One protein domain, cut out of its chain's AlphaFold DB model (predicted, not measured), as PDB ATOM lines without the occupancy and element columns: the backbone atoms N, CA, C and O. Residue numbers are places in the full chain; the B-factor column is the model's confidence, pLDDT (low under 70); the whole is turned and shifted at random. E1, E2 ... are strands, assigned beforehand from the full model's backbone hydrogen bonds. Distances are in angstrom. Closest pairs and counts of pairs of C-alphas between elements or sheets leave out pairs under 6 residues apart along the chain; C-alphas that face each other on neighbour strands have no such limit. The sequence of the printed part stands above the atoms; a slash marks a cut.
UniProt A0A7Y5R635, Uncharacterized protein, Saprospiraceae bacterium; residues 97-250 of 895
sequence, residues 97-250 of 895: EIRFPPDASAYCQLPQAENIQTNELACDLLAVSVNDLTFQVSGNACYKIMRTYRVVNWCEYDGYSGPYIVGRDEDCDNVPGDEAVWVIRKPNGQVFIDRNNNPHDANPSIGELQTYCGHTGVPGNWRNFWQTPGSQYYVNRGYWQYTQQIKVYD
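Overview. This is residues 97 to 250 of the 895 residues of an uncharacterized protein of Saprospiraceae bacterium (UniProt A0A7Y5R635). With little regular structure, this is a sandwich of two sheets partly face to face: the antiparallel, short-stranded E3 E1 E6 E7 E8 and the mixed, curled E2 E9 E5 E4, which reaches beyond it. The 154 printed residues include nine named strands, E1 to E9 in chain order, holding 58 residues: all strand. The whole is compact, radius of gyration of the C-alphas 16.5 A, spanning 52 by 38 by 24 A.

Arrangement. E1, residues 97 to 100, is antiparallel to E3, 117 to 120 (N 99 to O 117, 2.8 A), and E6, 181 to 185 (N 98 to O 183, 2.8 A). E6, E7, 190 to 194, and E8, 223 to 226, form a meander, successive antiparallel neighbours (N 182 to O 194, 2.8 A; N 191 to O 225, 2.8 A). E2, 104 to 107, is parallel to E9, 240 to 249 (N 106 to O 247, 3.0 A). E5, 143 to 153, is antiparallel to E9 (N 147 to O 244, 2.9 A) and E4, 126 to 136 (N 131 to O 148, 2.9 A).

Along the chain. C-alpha 97 is at (118.725, 167.093, 101.067), C-alpha 249 at (108.869, 142.988, 121.326). E4 measures 33.1 A.

Size, cuts and confidence. The printed part has no cut. Links E5 to E6, E7 to E8 and E8 to E9 are long. Low-confidence residues include 206 to 219.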
ATOM      1  N   GLU A  97     118.474 168.497 100.776       95.00
ATOM      2  CA  GLU A  97     118.725 167.093 101.067       95.00
ATOM      3  C   GLU A  97     117.714 166.618 102.112       95.00
ATOM      4  O   GLU A  97     117.445 167.320 103.088       95.00
ATOM      5  N   ILE A  98     117.136 165.438 101.907       96.06
ATOM      6  CA  ILE A  98     116.217 164.782 102.843       96.06
ATOM      7  C   ILE A  98     116.755 163.382 103.092       96.06
ATOM      8  O   ILE A  98     116.904 162.623 102.143       96.06
ATOM      9  N   ARG A  99     117.004 163.015 104.344       95.50
ATOM     10  CA  ARG A  99     117.393 161.659 104.735       95.50
ATOM     11  C   ARG A  99     116.246 160.990 105.476       95.50
ATOM     12  O   ARG A  99     115.982 161.325 106.632       95.50
ATOM     13  N   PHE A 100     115.597 160.031 104.828       95.94
ATOM     14  CA  PHE A 100     114.614 159.155 105.454       95.94
ATOM     15  C   PHE A 100     115.311 158.048 106.262       95.94
ATOM     16  O   PHE A 100     116.303 157.490 105.788       95.94
ATOM     17  N   PRO A 101     114.830 157.744 107.478       94.44
ATOM     18  CA  PRO A 101     115.468 156.775 108.365       94.44
ATOM     19  C   PRO A 101     115.175 155.316 107.964       94.44
ATOM     20  O   PRO A 101     114.096 155.061 107.423       94.44
ATOM     21  N   PRO A 102     116.072 154.359 108.282       93.06
ATOM     22  CA  PRO A 102     115.800 152.925 108.155       93.06
ATOM     23  C   PRO A 102     114.723 152.481 109.152       93.06
ATOM     24  O   PRO A 102     114.452 153.169 110.133       93.06
ATOM     25  N   ASP A 103     114.127 151.313 108.946       92.25
ATOM     26  CA  ASP A 103     113.279 150.630 109.921       92.25
ATOM     27  C   ASP A 103     113.976 150.435 111.279       92.25
ATOM     28  O   ASP A 103     115.199 150.361 111.384       92.25
ATOM     29  N   ALA A 104     113.174 150.282 112.335       88.12
ATOM     30  CA  ALA A 104     113.680 150.077 113.689       88.12
ATOM     31  C   ALA A 104     112.955 148.947 114.429       88.12
ATOM     32  O   ALA A 104     111.800 148.611 114.154       88.12
ATOM     33  N   SER A 105     113.617 148.377 115.430       84.38
ATOM     34  CA  SER A 105     112.998 147.436 116.362       84.38
ATOM     35  C   SER A 105     113.520 147.624 117.776       84.38
ATOM     36  O   SER A 105     114.706 147.902 117.942       84.38
ATOM     37  N   ALA A 106     112.671 147.411 118.781       74.12
ATOM     38  CA  ALA A 106     113.078 147.432 120.185       74.12
ATOM     39  C   ALA A 106     112.392 146.349 121.021       74.12
ATOM     40  O   ALA A 106     111.297 145.891 120.696       74.12
ATOM     41  N   TYR A 107     113.068 145.965 122.102       71.81
ATOM     42  CA  TYR A 107     112.547 145.113 123.168       71.81
ATOM     43  C   TYR A 107     112.216 145.999 124.368       71.81
ATOM     44  O   TYR A 107     113.114 146.681 124.860       71.81
ATOM     45  N   CYS A 108     110.960 146.000 124.819       62.47
ATOM     46  CA  CYS A 108     110.519 146.695 126.039       62.47
ATOM     47  C   CYS A 108     110.934 148.177 126.164       62.47
ATOM     48  O   CYS A 108     111.156 148.675 127.265       62.47
ATOM     49  N   GLN A 109     111.077 148.884 125.042       61.50
ATOM     50  CA  GLN A 109     111.408 150.313 124.980       61.50
ATOM     51  C   GLN A 109     110.730 150.935 123.766       61.50
ATOM     52  O   GLN A 109     110.467 150.211 122.793       61.50
ATOM     53  N   LEU A 110     110.498 152.259 123.767       59.09
ATOM     54  CA  LEU A 110     110.140 152.900 122.512       59.09
ATOM     55  C   LEU A 110     111.318 152.727 121.548       59.09
ATOM     56  O   LEU A 110     112.457 153.090 121.857       59.09
ATOM     57  N   PRO A 111     111.073 152.143 120.372       62.34
ATOM     58  CA  PRO A 111     112.103 151.949 119.376       62.34
ATOM     59  C   PRO A 111     112.741 153.288 119.033       62.34
ATOM     60  O   PRO A 111     112.062 154.202 118.563       62.34
ATOM     61  N   GLN A 112     114.054 153.394 119.272       65.56
ATOM     62  CA  GLN A 112     114.875 154.546 118.899       65.56
ATOM     63  C   GLN A 112     115.076 154.572 117.381       65.56
ATOM     64  O   GLN A 112     116.175 154.404 116.861       65.56
ATOM     65  N   ALA A 113     113.968 154.733 116.665       74.56
ATOM     66  CA  ALA A 113     113.950 155.014 115.249       74.56
ATOM     67  C   ALA A 113     114.649 156.355 115.016       74.56
ATOM     68  O   ALA A 113     114.321 157.356 115.659       74.56
ATOM     69  N   GLU A 114     115.614 156.372 114.101       84.06
ATOM     70  CA  GLU A 114     116.277 157.608 113.701       84.06
ATOM     71  C   GLU A 114     115.243 158.633 113.208       84.06
ATOM     72  O   GLU A 114     114.249 158.288 112.564       84.06
ATOM     73  N   ASN A 115     115.473 159.914 113.500       85.38
ATOM     74  CA  ASN A 115     114.645 160.979 112.947       85.38
ATOM     75  C   ASN A 115     115.006 161.231 111.479       85.38
ATOM     76  O   ASN A 115     116.160 161.089 111.067       85.38
ATOM     77  N   ILE A 116     114.016 161.677 110.707       92.44
ATOM     78  CA  ILE A 116     114.256 162.260 109.387       92.44
ATOM     79  C   ILE A 116     115.159 163.490 109.521       92.44
ATOM     80  O   ILE A 116     115.017 164.271 110.463       92.44
ATOM     81  N   GLN A 117     116.082 163.668 108.582       94.50
ATOM     82  CA  GLN A 117     116.949 164.846 108.528       94.50
ATOM     83  C   GLN A 117     116.659 165.629 107.252       94.50
ATOM     84  O   GLN A 117     116.437 165.034 106.198       94.50
ATOM     85  N   THR A 118     116.667 166.955 107.340       92.31
ATOM     86  CA  THR A 118     116.468 167.852 106.200       92.31
ATOM     87  C   THR A 118     117.530 168.940 106.208       92.31
ATOM     88  O   THR A 118     117.903 169.429 107.273       92.31
ATOM     89  N   ASN A 119     118.003 169.326 105.031       89.88
ATOM     90  CA  ASN A 119     119.014 170.359 104.857       89.88
ATOM     91  C   ASN A 119     118.598 171.291 103.714       89.88
ATOM     92  O   ASN A 119     118.487 170.837 102.576       89.88
ATOM     93  N   GLU A 120     118.354 172.563 104.018       86.81
ATOM     94  CA  GLU A 120     117.999 173.614 103.056       86.81
ATOM     95  C   GLU A 120     119.276 174.360 102.650       86.81
ATOM     96  O   GLU A 120     119.919 175.019 103.465       86.81
ATOM     97  N   LEU A 121     119.685 174.218 101.391       84.00
ATOM     98  CA  LEU A 121     120.956 174.725 100.860       84.00
ATOM     99  C   LEU A 121     120.761 175.856  99.827       84.00
ATOM    100  O   LEU A 121     121.740 176.305  99.221       84.00
ATOM    101  N   ALA A 122     119.522 176.295  99.591       84.00
ATOM    102  CA  ALA A 122     119.143 177.427  98.740       84.00
ATOM    103  C   ALA A 122     117.834 178.078  99.250       84.00
ATOM    104  O   ALA A 122     117.555 177.997 100.442       84.00
ATOM    105  N   CYS A 123     117.039 178.739  98.392       78.19
ATOM    106  CA  CYS A 123     115.745 179.326  98.788       78.19
ATOM    107  C   CYS A 123     114.628 178.277  98.840       78.19
ATOM    108  O   CYS A 123     113.620 178.351  98.133       78.19
ATOM    109  N   ASP A 124     114.846 177.270  99.674       83.38
ATOM    110  CA  ASP A 124     113.910 176.191  99.939       83.38
ATOM    111  C   ASP A 124     113.209 176.420 101.270       83.38
ATOM    112  O   ASP A 124     113.782 176.991 102.192       83.38
ATOM    113  N   LEU A 125     111.960 175.968 101.357       85.12
ATOM    114  CA  LEU A 125     111.172 176.036 102.581       85.12
ATOM    115  C   LEU A 125     110.518 174.677 102.812       85.12
ATOM    116  O   LEU A 125     109.397 174.420 102.355       85.12
ATOM    117  N   LEU A 126     111.251 173.788 103.476       86.12
ATOM    118  CA  LEU A 126     110.840 172.426 103.767       86.12
ATOM    119  C   LEU A 126     109.952 172.370 105.009       86.12
ATOM    120  O   LEU A 126     110.240 172.938 106.058       86.12
ATOM    121  N   ALA A 127     108.873 171.603 104.912       88.31
ATOM    122  CA  ALA A 127     108.045 171.234 106.047       88.31
ATOM    123  C   ALA A 127     107.852 169.719 106.080       88.31
ATOM    124  O   ALA A 127     107.563 169.092 105.058       88.31
ATOM    125  N   VAL A 128     107.990 169.137 107.271       92.31
ATOM    126  CA  VAL A 128     107.854 167.699 107.510       92.31
ATOM    127  C   VAL A 128     106.574 167.430 108.296       92.31
ATOM    128  O   VAL A 128     106.333 168.026 109.342       92.31
ATOM    129  N   SER A 129     105.766 166.492 107.816       92.00
ATOM    130  CA  SER A 129     104.641 165.903 108.539       92.00
ATOM    131  C   SER A 129     104.936 164.431 108.815       92.00
ATOM    132  O   SER A 129     105.378 163.706 107.924       92.00
ATOM    133  N   VAL A 130     104.694 163.994 110.050       92.94
ATOM    134  CA  VAL A 130     104.872 162.606 110.495       92.94
ATOM    135  C   VAL A 130     103.525 162.084 110.977       92.94
ATOM    136  O   VAL A 130     102.826 162.778 111.713       92.94
ATOM    137  N   ASN A 131     103.141 160.886 110.541       92.88
ATOM    138  CA  ASN A 131     101.902 160.240 110.958       92.88
ATOM    139  C   ASN A 131     102.123 158.756 111.255       92.88
ATOM    140  O   ASN A 131     102.496 158.003 110.351       92.88
ATOM    141  N   ASP A 132     101.779 158.336 112.469       90.31
ATOM    142  CA  ASP A 132     101.949 156.964 112.944       90.31
ATOM    143  C   ASP A 132     100.627 156.189 112.901       90.31
ATOM    144  O   ASP A 132      99.567 156.700 113.266       90.31
ATOM    145  N   LEU A 133     100.686 154.939 112.440       86.12
ATOM    146  CA  LEU A 133      99.579 153.984 112.507       86.12
ATOM    147  C   LEU A 133     100.042 152.707 113.209       86.12
ATOM    148  O   LEU A 133     100.925 152.014 112.701       86.12
ATOM    149  N   THR A 134      99.427 152.382 114.344       82.81
ATOM    150  CA  THR A 134      99.756 151.189 115.138       82.81
ATOM    151  C   THR A 134      98.855 150.013 114.763       82.81
ATOM    152  O   THR A 134      97.634 150.143 114.693       82.81
ATOM    153  N   PHE A 135      99.458 148.847 114.546       78.81
ATOM    154  CA  PHE A 135      98.783 147.587 114.255       78.81
ATOM    155  C   PHE A 135      99.145 146.542 115.310       78.81
ATOM    156  O   PHE A 135     100.323 146.302 115.572       78.81
ATOM    157  N   GLN A 136      98.125 145.882 115.855       71.62
ATOM    158  CA  GLN A 136      98.282 144.675 116.664       71.62
ATOM    159  C   GLN A 136      98.605 143.500 115.734       71.62
ATOM    160  O   GLN A 136      97.919 143.306 114.725       71.62
ATOM    161  N   VAL A 137      99.665 142.745 116.022       69.38
ATOM    162  CA  VAL A 137     100.152 141.674 115.137       69.38
ATOM    163  C   VAL A 137     100.028 140.331 115.848       69.38
ATOM    164  O   VAL A 137     100.399 140.201 117.004       69.38
ATOM    165  N   SER A 138      99.543 139.297 115.157       52.59
ATOM    166  CA  SER A 138      99.682 137.921 115.635       52.59
ATOM    167  C   SER A 138     101.081 137.400 115.278       52.59
ATOM    168  O   SER A 138     101.398 137.194 114.106       52.59
ATOM    169  N   GLY A 139     101.953 137.221 116.274       61.31
ATOM    170  CA  GLY A 139     103.330 136.750 116.085       61.31
ATOM    171  C   GLY A 139     104.250 137.114 117.254       61.31
ATOM    172  O   GLY A 139     103.772 137.400 118.341       61.31
ATOM    173  N   ASN A 140     105.571 137.111 117.026       62.22
ATOM    174  CA  ASN A 140     106.567 137.406 118.070       62.22
ATOM    175  C   ASN A 140     106.630 138.891 118.477       62.22
ATOM    176  O   ASN A 140     107.191 139.194 119.519       62.22
ATOM    177  N   ALA A 141     106.137 139.813 117.642       68.69
ATOM    178  CA  ALA A 141     106.141 141.246 117.940       68.69
ATOM    179  C   ALA A 141     104.810 141.644 118.589       68.69
ATOM    180  O   ALA A 141     103.761 141.302 118.047       68.69
ATOM    181  N   CYS A 142     104.877 142.391 119.692       75.69
ATOM    182  CA  CYS A 142     103.728 142.868 120.457       75.69
ATOM    183  C   CYS A 142     102.832 143.782 119.605       75.69
ATOM    184  O   CYS A 142     101.647 143.521 119.418       75.69
ATOM    185  N   TYR A 143     103.415 144.799 118.966       76.81
ATOM    186  CA  TYR A 143     102.729 145.621 117.969       76.81
ATOM    187  C   TYR A 143     103.716 146.203 116.953       76.81
ATOM    188  O   TYR A 143     104.942 146.145 117.107       76.81
ATOM    189  N   LYS A 144     103.169 146.753 115.866       82.69
ATOM    190  CA  LYS A 144     103.931 147.362 114.774       82.69
ATOM    191  C   LYS A 144     103.427 148.767 114.477       82.69
ATOM    192  O   LYS A 144     102.230 148.950 114.275       82.69
ATOM    193  N   ILE A 145     104.335 149.730 114.376       85.88
ATOM    194  CA  ILE A 145     104.038 151.110 113.979       85.88
ATOM    195  C   ILE A 145     104.453 151.304 112.515       85.88
ATOM    196  O   ILE A 145     105.565 150.958 112.116       85.88
ATOM    197  N   MET A 146     103.545 151.847 111.707       90.00
ATOM    198  CA  MET A 146     103.800 152.317 110.345       90.00
ATOM    199  C   MET A 146     103.890 153.844 110.368       90.00
ATOM    200  O   MET A 146     102.861 154.524 110.381       90.00
ATOM    201  N   ARG A 147     105.109 154.384 110.381       92.12
ATOM    202  CA  ARG A 147     105.366 155.828 110.449       92.12
ATOM    203  C   ARG A 147     105.520 156.403 109.052       92.12
ATOM    204  O   ARG A 147     106.457 156.066 108.340       92.12
ATOM    205  N   THR A 148     104.607 157.275 108.639       94.62
ATOM    206  CA  THR A 148     104.652 157.917 107.319       94.62
ATOM    207  C   THR A 148     105.167 159.345 107.433       94.62
ATOM    208  O   THR A 148     104.526 160.184 108.060       94.62
ATOM    209  N   TYR A 149     106.292 159.619 106.782       95.31
ATOM    210  CA  TYR A 149     106.870 160.944 106.605       95.31
ATOM    211  C   TYR A 149     106.359 161.572 105.310       95.31
ATOM    212  O   TYR A 149     106.318 160.908 104.273       95.31
ATOM    213  N   ARG A 150     106.010 162.858 105.356       94.50
ATOM    214  CA  ARG A 150     105.684 163.693 104.195       94.50
ATOM    215  C   ARG A 150     106.516 164.964 104.244       94.50
ATOM    216  O   ARG A 150     106.403 165.701 105.217       94.50
ATOM    217  N   VAL A 151     107.327 165.225 103.224       94.38
ATOM    218  CA  VAL A 151     108.197 166.408 103.162       94.38
ATOM    219  C   VAL A 151     107.822 167.265 101.965       94.38
ATOM    220  O   VAL A 151     107.988 166.839 100.823       94.38
ATOM    221  N   VAL A 152     107.310 168.463 102.220       90.56
ATOM    222  CA  VAL A 152     106.920 169.427 101.183       90.56
ATOM    223  C   VAL A 152     107.928 170.566 101.129       90.56
ATOM    224  O   VAL A 152     108.317 171.072 102.173       90.56
ATOM    225  N   ASN A 153     108.325 170.980  99.925       90.12
ATOM    226  CA  ASN A 153     109.011 172.252  99.709       90.12
ATOM    227  C   ASN A 153     107.982 173.283  99.242       90.12
ATOM    228  O   ASN A 153     107.505 173.201  98.110       90.12
ATOM    229  N   TRP A 154     107.625 174.247 100.088       86.81
ATOM    230  CA  TRP A 154     106.597 175.246  99.770       86.81
ATOM    231  C   TRP A 154     106.965 176.152  98.596       86.81
ATOM    232  O   TRP A 154     106.072 176.685  97.941       86.81
ATOM    233  N   CYS A 155     108.258 176.295  98.312       86.12
ATOM    234  CA  CYS A 155     108.746 177.096  97.197       86.12
ATOM    235  C   CYS A 155     108.662 176.365  95.852       86.12
ATOM    236  O   CYS A 155     108.682 177.009  94.807       86.12
ATOM    237  N   GLU A 156     108.491 175.039  95.867       84.50
ATOM    238  CA  GLU A 156     108.286 174.235  94.658       84.50
ATOM    239  C   GLU A 156     106.856 173.714  94.503       84.50
ATOM    240  O   GLU A 156     106.400 173.531  93.373       84.50
ATOM    241  N   TYR A 157     106.155 173.465  95.613       85.75
ATOM    242  CA  TYR A 157     104.865 172.786  95.622       85.75
ATOM    243  C   TYR A 157     103.805 173.552  94.822       85.75
ATOM    244  O   TYR A 157     103.553 174.735  95.046       85.75
ATOM    245  N   ASP A 158     103.142 172.867  93.891       83.38
ATOM    246  CA  ASP A 158     102.124 173.483  93.030       83.38
ATOM    247  C   ASP A 158     100.736 173.612  93.680       83.38
ATOM    248  O   ASP A 158      99.840 174.227  93.095       83.38
ATOM    249  N   GLY A 159     100.558 173.067  94.883       82.94
ATOM    250  CA  GLY A 159      99.315 173.139  95.645       82.94
ATOM    251  C   GLY A 159      98.399 171.921  95.505       82.94
ATOM    252  O   GLY A 159      97.494 171.774  96.327       82.94
ATOM    253  N   TYR A 160      98.602 171.045  94.515       83.31
ATOM    254  CA  TYR A 160      97.645 169.972  94.199       83.31
ATOM    255  C   TYR A 160      98.265 168.634  93.777       83.31
ATOM    256  O   TYR A 160      97.559 167.621  93.775       83.31
ATOM    257  N   SER A 161      99.545 168.590  93.416       85.62
ATOM    258  CA  SER A 161     100.206 167.357  92.997       85.62
ATOM    259  C   SER A 161     100.401 166.367  94.142       85.62
ATOM    260  O   SER A 161     100.733 166.725  95.271       85.62
ATOM    261  N   GLY A 162     100.193 165.085  93.840       86.00
ATOM    262  CA  GLY A 162     100.375 163.990  94.794       86.00
ATOM    263  C   GLY A 162     101.846 163.718  95.150       86.00
ATOM    264  O   GLY A 162     102.749 164.329  94.579       86.00
ATOM    265  N   PRO A 163     102.103 162.788  96.086       90.56
ATOM    266  CA  PRO A 163     103.449 162.528  96.571       90.56
ATOM    267  C   PRO A 163     104.349 161.795  95.571       90.56
ATOM    268  O   PRO A 163     103.910 160.880  94.871       90.56
ATOM    269  N   TYR A 164     105.644 162.098  95.625       89.88
ATOM    270  CA  TYR A 164     106.714 161.213  95.180       89.88
ATOM    271  C   TYR A 164     106.995 160.181  96.272       89.88
ATOM    272  O   TYR A 164     107.472 160.519  97.357       89.88
ATOM    273  N   ILE A 165     106.682 158.919  95.991       90.56
ATOM    274  CA  ILE A 165     106.888 157.826  96.941       90.56
ATOM    275  C   ILE A 165     108.340 157.359  96.861       90.56
ATOM    276  O   ILE A 165     108.789 156.883  95.816       90.56
ATOM    277  N   VAL A 166     109.043 157.473  97.983       91.69
ATOM    278  CA  VAL A 166     110.355 156.870  98.206       91.69
ATOM    279  C   VAL A 166     110.133 155.465  98.761       91.69
ATOM    280  O   VAL A 166     109.395 155.276  99.732       91.69
ATOM    281  N   GLY A 167     110.705 154.470  98.095       89.50
ATOM    282  CA  GLY A 167     110.647 153.073  98.485       89.50
ATOM    283  C   GLY A 167     111.513 152.796  99.708       89.50
ATOM    284  O   GLY A 167     112.437 153.534 100.030       89.50
ATOM    285  N   ARG A 168     111.183 151.707 100.402       91.38
ATOM    286  CA  ARG A 168     111.999 151.173 101.502       91.38
ATOM    287  C   ARG A 168     113.113 150.245 101.013       91.38
ATOM    288  O   ARG A 168     113.929 149.842 101.813       91.38
ATOM    289  N   ASP A 169     113.082 149.863  99.745       89.00
ATOM    290  CA  ASP A 169     113.949 148.851  99.136       89.00
ATOM    291  C   ASP A 169     114.411 149.414  97.786       89.00
ATOM    292  O   ASP A 169     113.873 149.079  96.731       89.00
ATOM    293  N   GLU A 170     115.252 150.450  97.847       86.62
ATOM    294  CA  GLU A 170     115.685 151.222  96.672       86.62
ATOM    295  C   GLU A 170     116.841 150.551  95.914       86.62
ATOM    296  O   GLU A 170     117.010 150.794  94.716       86.62
ATOM    297  N   ASP A 171     117.599 149.682  96.579       81.81
ATOM    298  CA  ASP A 171     118.613 148.794  96.000       81.81
ATOM    299  C   ASP A 171     118.032 147.433  95.543       81.81
ATOM    300  O   ASP A 171     118.650 146.718  94.742       81.81
ATOM    301  N   CYS A 172     116.798 147.133  95.966       81.62
ATOM    302  CA  CYS A 172     116.014 145.941  95.657       81.62
ATOM    303  C   CYS A 172     116.653 144.640  96.147       81.62
ATOM    304  O   CYS A 172     116.567 143.623  95.452       81.62
ATOM    305  N   ASP A 173     117.299 144.619  97.304       82.88
ATOM    306  CA  ASP A 173     117.918 143.407  97.847       82.88
ATOM    307  C   ASP A 173     116.898 142.436  98.500       82.88
ATOM    308  O   ASP A 173     117.223 141.281  98.800       82.88
ATOM    309  N   ASN A 174     115.621 142.838  98.572       84.00
ATOM    310  CA  ASN A 174     114.512 142.187  99.286       84.00
ATOM    311  C   ASN A 174     114.619 142.257 100.817       84.00
ATOM    312  O   ASN A 174     113.998 141.441 101.515       84.00
ATOM    313  N   VAL A 175     115.324 143.249 101.353       88.50
ATOM    314  CA  VAL A 175     115.406 143.564 102.780       88.50
ATOM    315  C   VAL A 175     114.900 144.994 103.017       88.50
ATOM    316  O   VAL A 175     115.640 145.877 103.425       88.50
ATOM    317  N   PRO A 176     113.591 145.265 102.843       89.31
ATOM    318  CA  PRO A 176     113.099 146.636 102.861       89.31
ATOM    319  C   PRO A 176     113.317 147.330 104.211       89.31
ATOM    320  O   PRO A 176     112.826 146.839 105.235       89.31
ATOM    321  N   GLY A 177     113.879 148.533 104.180       88.69
ATOM    322  CA  GLY A 177     114.067 149.432 105.315       88.69
ATOM    323  C   GLY A 177     115.316 149.127 106.132       88.69
ATOM    324  O   GLY A 177     115.436 149.634 107.238       88.69
ATOM    325  N   ASP A 178     116.226 148.295 105.648       89.81
ATOM    326  CA  ASP A 178     117.504 148.018 106.303       89.81
ATOM    327  C   ASP A 178     118.443 149.237 106.340       89.81
ATOM    328  O   ASP A 178     119.255 149.361 107.261       89.81
ATOM    329  N   GLU A 179     118.290 150.169 105.395       89.00
ATOM    330  CA  GLU A 179     119.109 151.374 105.309       89.00
ATOM    331  C   GLU A 179     118.342 152.691 105.097       89.00
ATOM    332  O   GLU A 179     117.144 152.744 104.806       89.00
ATOM    333  N   ALA A 180     119.057 153.796 105.333       91.62
ATOM    334  CA  ALA A 180     118.541 155.145 105.152       91.62
ATOM    335  C   ALA A 180     118.516 155.528 103.670       91.62
ATOM    336  O   ALA A 180     119.432 155.196 102.921       91.62
ATOM    337  N   VAL A 181     117.525 156.327 103.278       93.00
ATOM    338  CA  VAL A 181     117.372 156.788 101.894       93.00
ATOM    339  C   VAL A 181     117.476 158.303 101.828       93.00
ATOM    340  O   VAL A 181     116.710 159.022 102.472       93.00
ATOM    341  N   TRP A 182     118.399 158.800 101.016       94.12
ATOM    342  CA  TRP A 182     118.586 160.217 100.743       94.12
ATOM    343  C   TRP A 182     117.852 160.642  99.480       94.12
ATOM    344  O   TRP A 182     117.893 159.960  98.462       94.12
ATOM    345  N   VAL A 183     117.226 161.812  99.529       95.00
ATOM    346  CA  VAL A 183     116.729 162.557  98.374       95.00
ATOM    347  C   VAL A 183     117.539 163.837  98.271       95.00
ATOM    348  O   VAL A 183     117.583 164.615  99.220       95.00
ATOM    349  N   ILE A 184     118.168 164.067  97.123       94.31
ATOM    350  CA  ILE A 184     119.093 165.183  96.907       94.31
ATOM    351  C   ILE A 184     118.612 165.983  95.705       94.31
ATOM    352  O   ILE A 184     118.704 165.522  94.567       94.31
ATOM    353  N   ARG A 185     118.133 167.203  95.940       91.94
ATOM    354  CA  ARG A 185     117.762 168.156  94.892       91.94
ATOM    355  C   ARG A 185     118.911 169.121  94.642       91.94
ATOM    356  O   ARG A 185     119.354 169.769  95.575       91.94
ATOM    357  N   LYS A 186     119.380 169.258  93.398       90.81
ATOM    358  CA  LYS A 186     120.420 170.223  92.999       90.81
ATOM    359  C   LYS A 186     119.845 171.453  92.260       90.81
ATOM    360  O   LYS A 186     118.808 171.329  91.597       90.81
ATOM    361  N   PRO A 187     120.558 172.608  92.261       87.69
ATOM    362  CA  PRO A 187     120.105 173.857  91.622       87.69
ATOM    363  C   PRO A 187     119.805 173.767  90.125       87.69
ATOM    364  O   PRO A 187     119.025 174.549  89.597       87.69
ATOM    365  N   ASN A 188     120.424 172.817  89.420       85.88
ATOM    366  CA  ASN A 188     120.203 172.588  87.991       85.88
ATOM    367  C   ASN A 188     118.893 171.826  87.688       85.88
ATOM    368  O   ASN A 188     118.645 171.484  86.532       85.88
ATOM    369  N   GLY A 189     118.083 171.527  88.709       84.50
ATOM    370  CA  GLY A 189     116.841 170.767  88.589       84.50
ATOM    371  C   GLY A 189     117.025 169.250  88.647       84.50
ATOM    372  O   GLY A 189     116.050 168.528  88.474       84.50
ATOM    373  N   GLN A 190     118.233 168.735  88.879       89.44
ATOM    374  CA  GLN A 190     118.463 167.296  89.005       89.44
ATOM    375  C   GLN A 190     118.105 166.803  90.413       89.44
ATOM    376  O   GLN A 190     118.447 167.444  91.408       89.44
ATOM    377  N   VAL A 191     117.431 165.659  90.487       90.94
ATOM    378  CA  VAL A 191     117.126 164.945  91.731       90.94
ATOM    379  C   VAL A 191     117.825 163.595  91.721       90.94
ATOM    380  O   VAL A 191     117.805 162.905  90.699       90.94
ATOM    381  N   PHE A 192     118.393 163.218  92.863       91.06
ATOM    382  CA  PHE A 192     118.971 161.903  93.112       91.06
ATOM    383  C   PHE A 192     118.298 161.235  94.304       91.06
ATOM    384  O   PHE A 192     117.916 161.916  95.256       91.06
ATOM    385  N   ILE A 193     118.164 159.914  94.235       90.75
ATOM    386  CA  ILE A 193     117.778 159.066  95.362       90.75
ATOM    387  C   ILE A 193     118.911 158.083  95.598       90.75
ATOM    388  O   ILE A 193     119.351 157.425  94.651       90.75
ATOM    389  N   ASP A 194     119.425 158.068  96.822       90.38
ATOM    390  CA  ASP A 194     120.767 157.571  97.101       90.38
ATOM    391  C   ASP A 194     120.941 157.079  98.548       90.38
ATOM    392  O   ASP A 194     120.117 157.363  99.417       90.38
ATOM    393  N   ARG A 195     122.035 156.362  98.814       88.19
ATOM    394  CA  ARG A 195     122.419 155.831 100.130       88.19
ATOM    395  C   ARG A 195     123.041 156.889 101.036       88.19
ATOM    396  O   ARG A 195     122.948 156.815 102.264       88.19
ATOM    397  N   ASN A 196     123.711 157.877 100.454       89.69
ATOM    398  CA  ASN A 196     124.338 158.973 101.182       89.69
ATOM    399  C   ASN A 196     124.001 160.324 100.533       89.69
ATOM    400  O   ASN A 196     123.152 160.409  99.654       89.69
ATOM    401  N   ASN A 197     124.632 161.401 100.998       89.69
ATOM    402  CA  ASN A 197     124.395 162.748 100.485       89.69
ATOM    403  C   ASN A 197     125.298 163.139  99.296       89.69
ATOM    404  O   ASN A 197     125.372 164.320  98.944       89.69
ATOM    405  N   ASN A 198     126.003 162.188  98.675       90.62
ATOM    406  CA  ASN A 198     126.954 162.450  97.601       90.62
ATOM    407  C   ASN A 198     126.668 161.607  96.342       90.62
ATOM    408  O   ASN A 198     127.319 160.589  96.124       90.62
ATOM    409  N   PRO A 199     125.852 162.126  95.404       86.88
ATOM    410  CA  PRO A 199     125.346 161.364  94.260       86.88
ATOM    411  C   PRO A 199     126.383 161.094  93.150       86.88
ATOM    412  O   PRO A 199     126.040 160.724  92.020       86.88
ATOM    413  N   HIS A 200     127.651 161.412  93.406       86.12
ATOM    414  CA  HIS A 200     128.760 161.354  92.453       86.12
ATOM    415  C   HIS A 200     129.936 160.522  92.962       86.12
ATOM    416  O   HIS A 200     131.004 160.530  92.341       86.12
ATOM    417  N   ASP A 201     129.776 159.842  94.095       86.31
ATOM    418  CA  ASP A 201     130.756 158.870  94.547       86.31
ATOM    419  C   ASP A 201     130.510 157.491  93.898       86.31
ATOM    420  O   ASP A 201     129.941 157.381  92.812       86.31
ATOM    421  N   ALA A 202     131.052 156.433  94.498       82.75
ATOM    422  CA  ALA A 202     130.864 155.060  94.034       82.75
ATOM    423  C   ALA A 202     129.982 154.245  94.997       82.75
ATOM    424  O   ALA A 202     130.141 153.025  95.068       82.75
ATOM    425  N   ASN A 203     129.114 154.914  95.760       81.44
ATOM    426  CA  ASN A 203     128.245 154.332  96.772       81.44
ATOM    427  C   ASN A 203     126.791 154.778  96.538       81.44
ATOM    428  O   ASN A 203     126.475 155.932  96.785       81.44
ATOM    429  N   PRO A 204     125.902 153.892  96.077       76.56
ATOM    430  CA  PRO A 204     126.048 152.442  95.939       76.56
ATOM    431  C   PRO A 204     127.007 152.023  94.815       76.56
ATOM    432  O   PRO A 204     127.178 152.711  93.798       76.56
ATOM    433  N   SER A 205     127.634 150.859  94.989       75.06
ATOM    434  CA  SER A 205     128.489 150.250  93.968       75.06
ATOM    435  C   SER A 205     127.656 149.582  92.865       75.06
ATOM    436  O   SER A 205     126.528 149.148  93.081       75.06
ATOM    437  N   ILE A 206     128.229 149.430  91.661       67.19
ATOM    438  CA  ILE A 206     127.540 148.835  90.490       67.19
ATOM    439  C   ILE A 206     126.964 147.433  90.789       67.19
ATOM    440  O   ILE A 206     125.985 147.032  90.169       67.19
ATOM    441  N   GLY A 207     127.584 146.673  91.700       62.62
ATOM    442  CA  GLY A 207     127.195 145.294  92.020       62.62
ATOM    443  C   GLY A 207     126.098 145.151  93.077       62.62
ATOM    444  O   GLY A 207     125.559 144.056  93.214       62.62
ATOM    445  N   GLU A 208     125.776 146.220  93.808       65.56
ATOM    446  CA  GLU A 208     124.696 146.238  94.810       65.56
ATOM    447  C   GLU A 208     123.333 146.549  94.172       65.56
ATOM    448  O   GLU A 208     122.296 146.264  94.751       65.56
ATOM    449  N   LEU A 209     123.325 147.058  92.937       65.44
ATOM    450  CA  LEU A 209     122.116 147.358  92.175       65.44
ATOM    451  C   LEU A 209     121.595 146.106  91.458       65.44
ATOM    452  O   LEU A 209     122.183 145.644  90.472       65.44
ATOM    453  N   GLN A 210     120.458 145.567  91.901       65.06
ATOM    454  CA  GLN A 210     119.841 144.432  91.216       65.06
ATOM    455  C   GLN A 210     119.271 144.849  89.849       65.06
ATOM    456  O   GLN A 210     118.521 145.814  89.711       65.06
ATOM    457  N   THR A 211     119.556 144.067  88.801       60.88
ATOM    458  CA  THR A 211     119.141 144.373  87.411       60.88
ATOM    459  C   THR A 211     117.628 144.520  87.184       60.88
ATOM    460  O   THR A 211     117.224 145.033  86.141       60.88
ATOM    461  N   TYR A 212     116.779 144.075  88.120       69.31
ATOM    462  CA  TYR A 212     115.319 144.182  88.013       69.31
ATOM    463  C   TYR A 212     114.726 145.460  88.625       69.31
ATOM    464  O   TYR A 212     113.526 145.674  88.469       69.31
ATOM    465  N   CYS A 213     115.527 146.333  89.252       66.31
ATOM    466  CA  CYS A 213     115.037 147.571  89.876       66.31
ATOM    467  C   CYS A 213     114.391 148.568  88.899       66.31
ATOM    468  O   CYS A 213     113.758 149.527  89.323       66.31
ATOM    469  N   GLY A 214     114.545 148.399  87.580       60.50
ATOM    470  CA  GLY A 214     113.913 149.279  86.586       60.50
ATOM    471  C   GLY A 214     114.443 150.721  86.575       60.50
ATOM    472  O   GLY A 214     113.924 151.562  85.838       60.50
ATOM    473  N   HIS A 215     115.493 151.006  87.346       65.56
ATOM    474  CA  HIS A 215     116.188 152.285  87.407       65.56
ATOM    475  C   HIS A 215     117.628 152.096  86.917       65.56
ATOM    476  O   HIS A 215     118.279 151.101  87.232       65.56
ATOM    477  N   THR A 216     118.121 153.012  86.078       56.53
ATOM    478  CA  THR A 216     119.488 152.970  85.537       56.53
ATOM    479  C   THR A 216     120.472 153.455  86.599       56.53
ATOM    480  O   THR A 216     120.981 154.570  86.491       56.53
ATOM    481  N   GLY A 217     120.686 152.652  87.643       55.25
ATOM    482  CA  GLY A 217     121.647 152.942  88.702       55.25
ATOM    483  C   GLY A 217     123.041 153.101  88.102       55.25
ATOM    484  O   GLY A 217     123.649 152.151  87.606       55.25
ATOM    485  N   VAL A 218     123.512 154.340  88.059       63.00
ATOM    486  CA  VAL A 218     124.910 154.663  87.777       63.00
ATOM    487  C   VAL A 218     125.683 154.549  89.095       63.00
ATOM    488  O   VAL A 218     125.070 154.707  90.149       63.00
ATOM    489  N   PRO A 219     127.002 154.273  89.083       69.19
ATOM    490  CA  PRO A 219     127.796 154.330  90.311       69.19
ATOM    491  C   PRO A 219     127.496 155.627  91.077       69.19
ATOM    492  O   PRO A 219     127.546 156.699  90.467       69.19
ATOM    493  N   GLY A 220     127.147 155.502  92.362       75.25
ATOM    494  CA  GLY A 220     126.871 156.640  93.242       75.25
ATOM    495  C   GLY A 220     125.425 157.140  93.321       75.25
ATOM    496  O   GLY A 220     125.242 158.224  93.837       75.25
ATOM    497  N   ASN A 221     124.402 156.477  92.756       85.12
ATOM    498  CA  ASN A 221     122.989 156.696  93.151       85.12
ATOM    499  C   ASN A 221     122.060 155.572  92.662       85.12
ATOM    500  O   ASN A 221     122.324 154.927  91.645       85.12
ATOM    501  N   TRP A 222     120.925 155.381  93.343       84.12
ATOM    502  CA  TRP A 222     119.885 154.424  92.937       84.12
ATOM    503  C   TRP A 222     119.001 154.964  91.813       84.12
ATOM    504  O   TRP A 222     118.707 154.260  90.842       84.12
ATOM    505  N   ARG A 223     118.580 156.231  91.914       84.75
ATOM    506  CA  ARG A 223     117.749 156.897  90.898       84.75
ATOM    507  C   ARG A 223     118.241 158.304  90.633       84.75
ATOM    508  O   ARG A 223     118.603 159.024  91.558       84.75
ATOM    509  N   ASN A 224     118.122 158.740  89.382       86.44
ATOM    510  CA  ASN A 224     118.223 160.146  89.036       86.44
ATOM    511  C   ASN A 224     117.145 160.561  88.030       86.44
ATOM    512  O   ASN A 224     116.709 159.787  87.179       86.44
ATOM    513  N   PHE A 225     116.675 161.796  88.145       85.88
ATOM    514  CA  PHE A 225     115.726 162.378  87.202       85.88
ATOM    515  C   PHE A 225     115.783 163.901  87.243       85.88
ATOM    516  O   PHE A 225     116.405 164.503  88.114       85.88
ATOM    517  N   TRP A 226     115.140 164.532  86.264       83.19
ATOM    518  CA  TRP A 226     115.130 165.983  86.114       83.19
ATOM    519  C   TRP A 226     113.763 166.544  86.491       83.19
ATOM    520  O   TRP A 226     112.746 166.115  85.951       83.19
ATOM    521  N   GLN A 227     113.741 167.536  87.369       79.25
ATOM    522  CA  GLN A 227     112.618 168.436  87.610       79.25
ATOM    523  C   GLN A 227     112.888 169.766  86.894       79.25
ATOM    524  O   GLN A 227     113.124 170.802  87.506       79.25
ATOM    525  N   THR A 228     112.869 169.725  85.561       77.31
ATOM    526  CA  THR A 228     113.018 170.896  84.681       77.31
ATOM    527  C   THR A 228     111.845 171.001  83.704       77.31
ATOM    528  O   THR A 228     111.269 169.963  83.352       77.31
ATOM    529  N   PRO A 229     111.514 172.204  83.191       72.38
ATOM    530  CA  PRO A 229     110.450 172.390  82.206       72.38
ATOM    531  C   PRO A 229     110.517 171.369  81.058       72.38
ATOM    532  O   PRO A 229     111.533 171.263  80.374       72.38
ATOM    533  N   GLY A 230     109.441 170.596  80.864       67.94
ATOM    534  CA  GLY A 230     109.346 169.536  79.846       67.94
ATOM    535  C   GLY A 230     109.587 168.102  80.347       67.94
ATOM    536  O   GLY A 230     109.315 167.158  79.609       67.94
ATOM    537  N   SER A 231     110.038 167.914  81.591       73.94
ATOM    538  CA  SER A 231     110.096 166.595  82.236       73.94
ATOM    539  C   SER A 231     108.727 166.165  82.774       73.94
ATOM    540  O   SER A 231     107.997 166.983  83.334       73.94
ATOM    541  N   GLN A 232     108.412 164.865  82.708       70.75
ATOM    542  CA  GLN A 232     107.216 164.298  83.357       70.75
ATOM    543  C   GLN A 232     107.190 164.538  84.875       70.75
ATOM    544  O   GLN A 232     106.124 164.598  85.479       70.75
ATOM    545  N   TYR A 233     108.365 164.713  85.484       69.94
ATOM    546  CA  TYR A 233     108.510 164.975  86.912       69.94
ATOM    547  C   TYR A 233     108.415 166.465  87.255       69.94
ATOM    548  O   TYR A 233     108.299 166.786  88.425       69.94
ATOM    549  N   TYR A 234     108.436 167.367  86.269       68.62
ATOM    550  CA  TYR A 234     108.277 168.812  86.482       68.62
ATOM    551  C   TYR A 234     106.811 169.255  86.498       68.62
ATOM    552  O   TYR A 234     106.474 170.274  87.089       68.62
ATOM    553  N   VAL A 235     105.927 168.499  85.839       61.47
ATOM    554  CA  VAL A 235     104.497 168.841  85.742       61.47
ATOM    555  C   VAL A 235     103.724 168.551  87.029       61.47
ATOM    556  O   VAL A 235     102.663 169.129  87.217       61.47
ATOM    557  N   ASN A 236     104.261 167.687  87.897       64.12
ATOM    558  CA  ASN A 236     103.655 167.308  89.171       64.12
ATOM    559  C   ASN A 236     104.560 167.722  90.337       64.12
ATOM    560  O   ASN A 236     105.218 166.857  90.909       64.12
ATOM    561  N   ARG A 237     104.636 169.011  90.689       76.50
ATOM    562  CA  ARG A 237     105.519 169.487  91.775       76.50
ATOM    563  C   ARG A 237     104.886 169.183  93.131       76.50
ATOM    564  O   ARG A 237     104.317 170.059  93.772       76.50
ATOM    565  N   GLY A 238     104.911 167.907  93.501       86.00
ATOM    566  CA  GLY A 238     104.328 167.366  94.725       86.00
ATOM    567  C   GLY A 238     105.253 167.456  95.940       86.00
ATOM    568  O   GLY A 238     106.119 168.320  96.033       86.00
ATOM    569  N   TYR A 239     105.071 166.526  96.875       91.06
ATOM    570  CA  TYR A 239     105.867 166.384  98.101       91.06
ATOM    571  C   TYR A 239     106.464 164.974  98.198       91.06
ATOM    572  O   TYR A 239     105.996 164.053  97.540       91.06
ATOM    573  N   TRP A 240     107.494 164.765  99.010       94.06
ATOM    574  CA  TRP A 240     108.104 163.447  99.215       94.06
ATOM    575  C   TRP A 240     107.335 162.651 100.261       94.06
ATOM    576  O   TRP A 240     106.922 163.226 101.266       94.06
ATOM    577  N   GLN A 241     107.160 161.346 100.067       95.31
ATOM    578  CA  GLN A 241     106.541 160.464 101.057       95.31
ATOM    579  C   GLN A 241     107.348 159.176 101.246       95.31
ATOM    580  O   GLN A 241     107.680 158.511 100.269       95.31
ATOM    581  N   TYR A 242     107.585 158.796 102.500       95.56
ATOM    582  CA  TYR A 242     108.255 157.553 102.897       95.56
ATOM    583  C   TYR A 242     107.521 156.938 104.089       95.56
ATOM    584  O   TYR A 242     107.079 157.668 104.976       95.56
ATOM    585  N   THR A 243     107.392 155.614 104.136       94.44
ATOM    586  CA  THR A 243     106.788 154.918 105.281       94.44
ATOM    587  C   THR A 243     107.819 153.996 105.910       94.44
ATOM    588  O   THR A 243     108.242 153.049 105.272       94.44
ATOM    589  N   GLN A 244     108.189 154.247 107.158       93.50
ATOM    590  CA  GLN A 244     109.066 153.410 107.973       93.50
ATOM    591  C   GLN A 244     108.238 152.350 108.711       93.50
ATOM    592  O   GLN A 244     107.095 152.619 109.105       93.50
ATOM    593  N   GLN A 245     108.795 151.157 108.936       91.12
ATOM    594  CA  GLN A 245     108.197 150.178 109.848       91.12
ATOM    595  C   GLN A 245     109.004 150.057 111.127       91.12
ATOM    596  O   GLN A 245     110.231 149.982 111.124       91.12
ATOM    597  N   ILE A 246     108.278 149.993 112.235       87.06
ATOM    598  CA  ILE A 246     108.870 149.903 113.553       87.06
ATOM    599  C   ILE A 246     108.196 148.768 114.338       87.06
ATOM    600  O   ILE A 246     106.967 148.702 114.383       87.06
ATOM    601  N   LYS A 247     108.974 147.849 114.926       83.25
ATOM    602  CA  LYS A 247     108.460 146.671 115.663       83.25
ATOM    603  C   LYS A 247     108.857 146.701 117.138       83.25
ATOM    604  O   LYS A 247     110.024 146.935 117.443       83.25
ATOM    605  N   VAL A 248     107.916 146.392 118.030       78.81
ATOM    606  CA  VAL A 248     108.170 146.281 119.477       78.81
ATOM    607  C   VAL A 248     107.956 144.844 119.941       78.81
ATOM    608  O   VAL A 248     106.980 144.206 119.544       78.81
ATOM    609  N   TYR A 249     108.876 144.334 120.754       77.19
ATOM    610  CA  TYR A 249     108.869 142.988 121.326       77.19
ATOM    611  C   TYR A 249     108.772 143.059 122.854       77.19
ATOM    612  O   TYR A 249     109.397 143.929 123.461       77.19
ATOM    613  N   ASP A 250     108.023 142.133 123.449       77.19
ATOM    614  CA  ASP A 250     107.918 141.952 124.898       77.19
ATOM    615  C   ASP A 250     107.672 140.471 125.212       77.19
ATOM    616  O   ASP A 250     106.656 139.898 124.813       77.19
TER     617      ASP A 250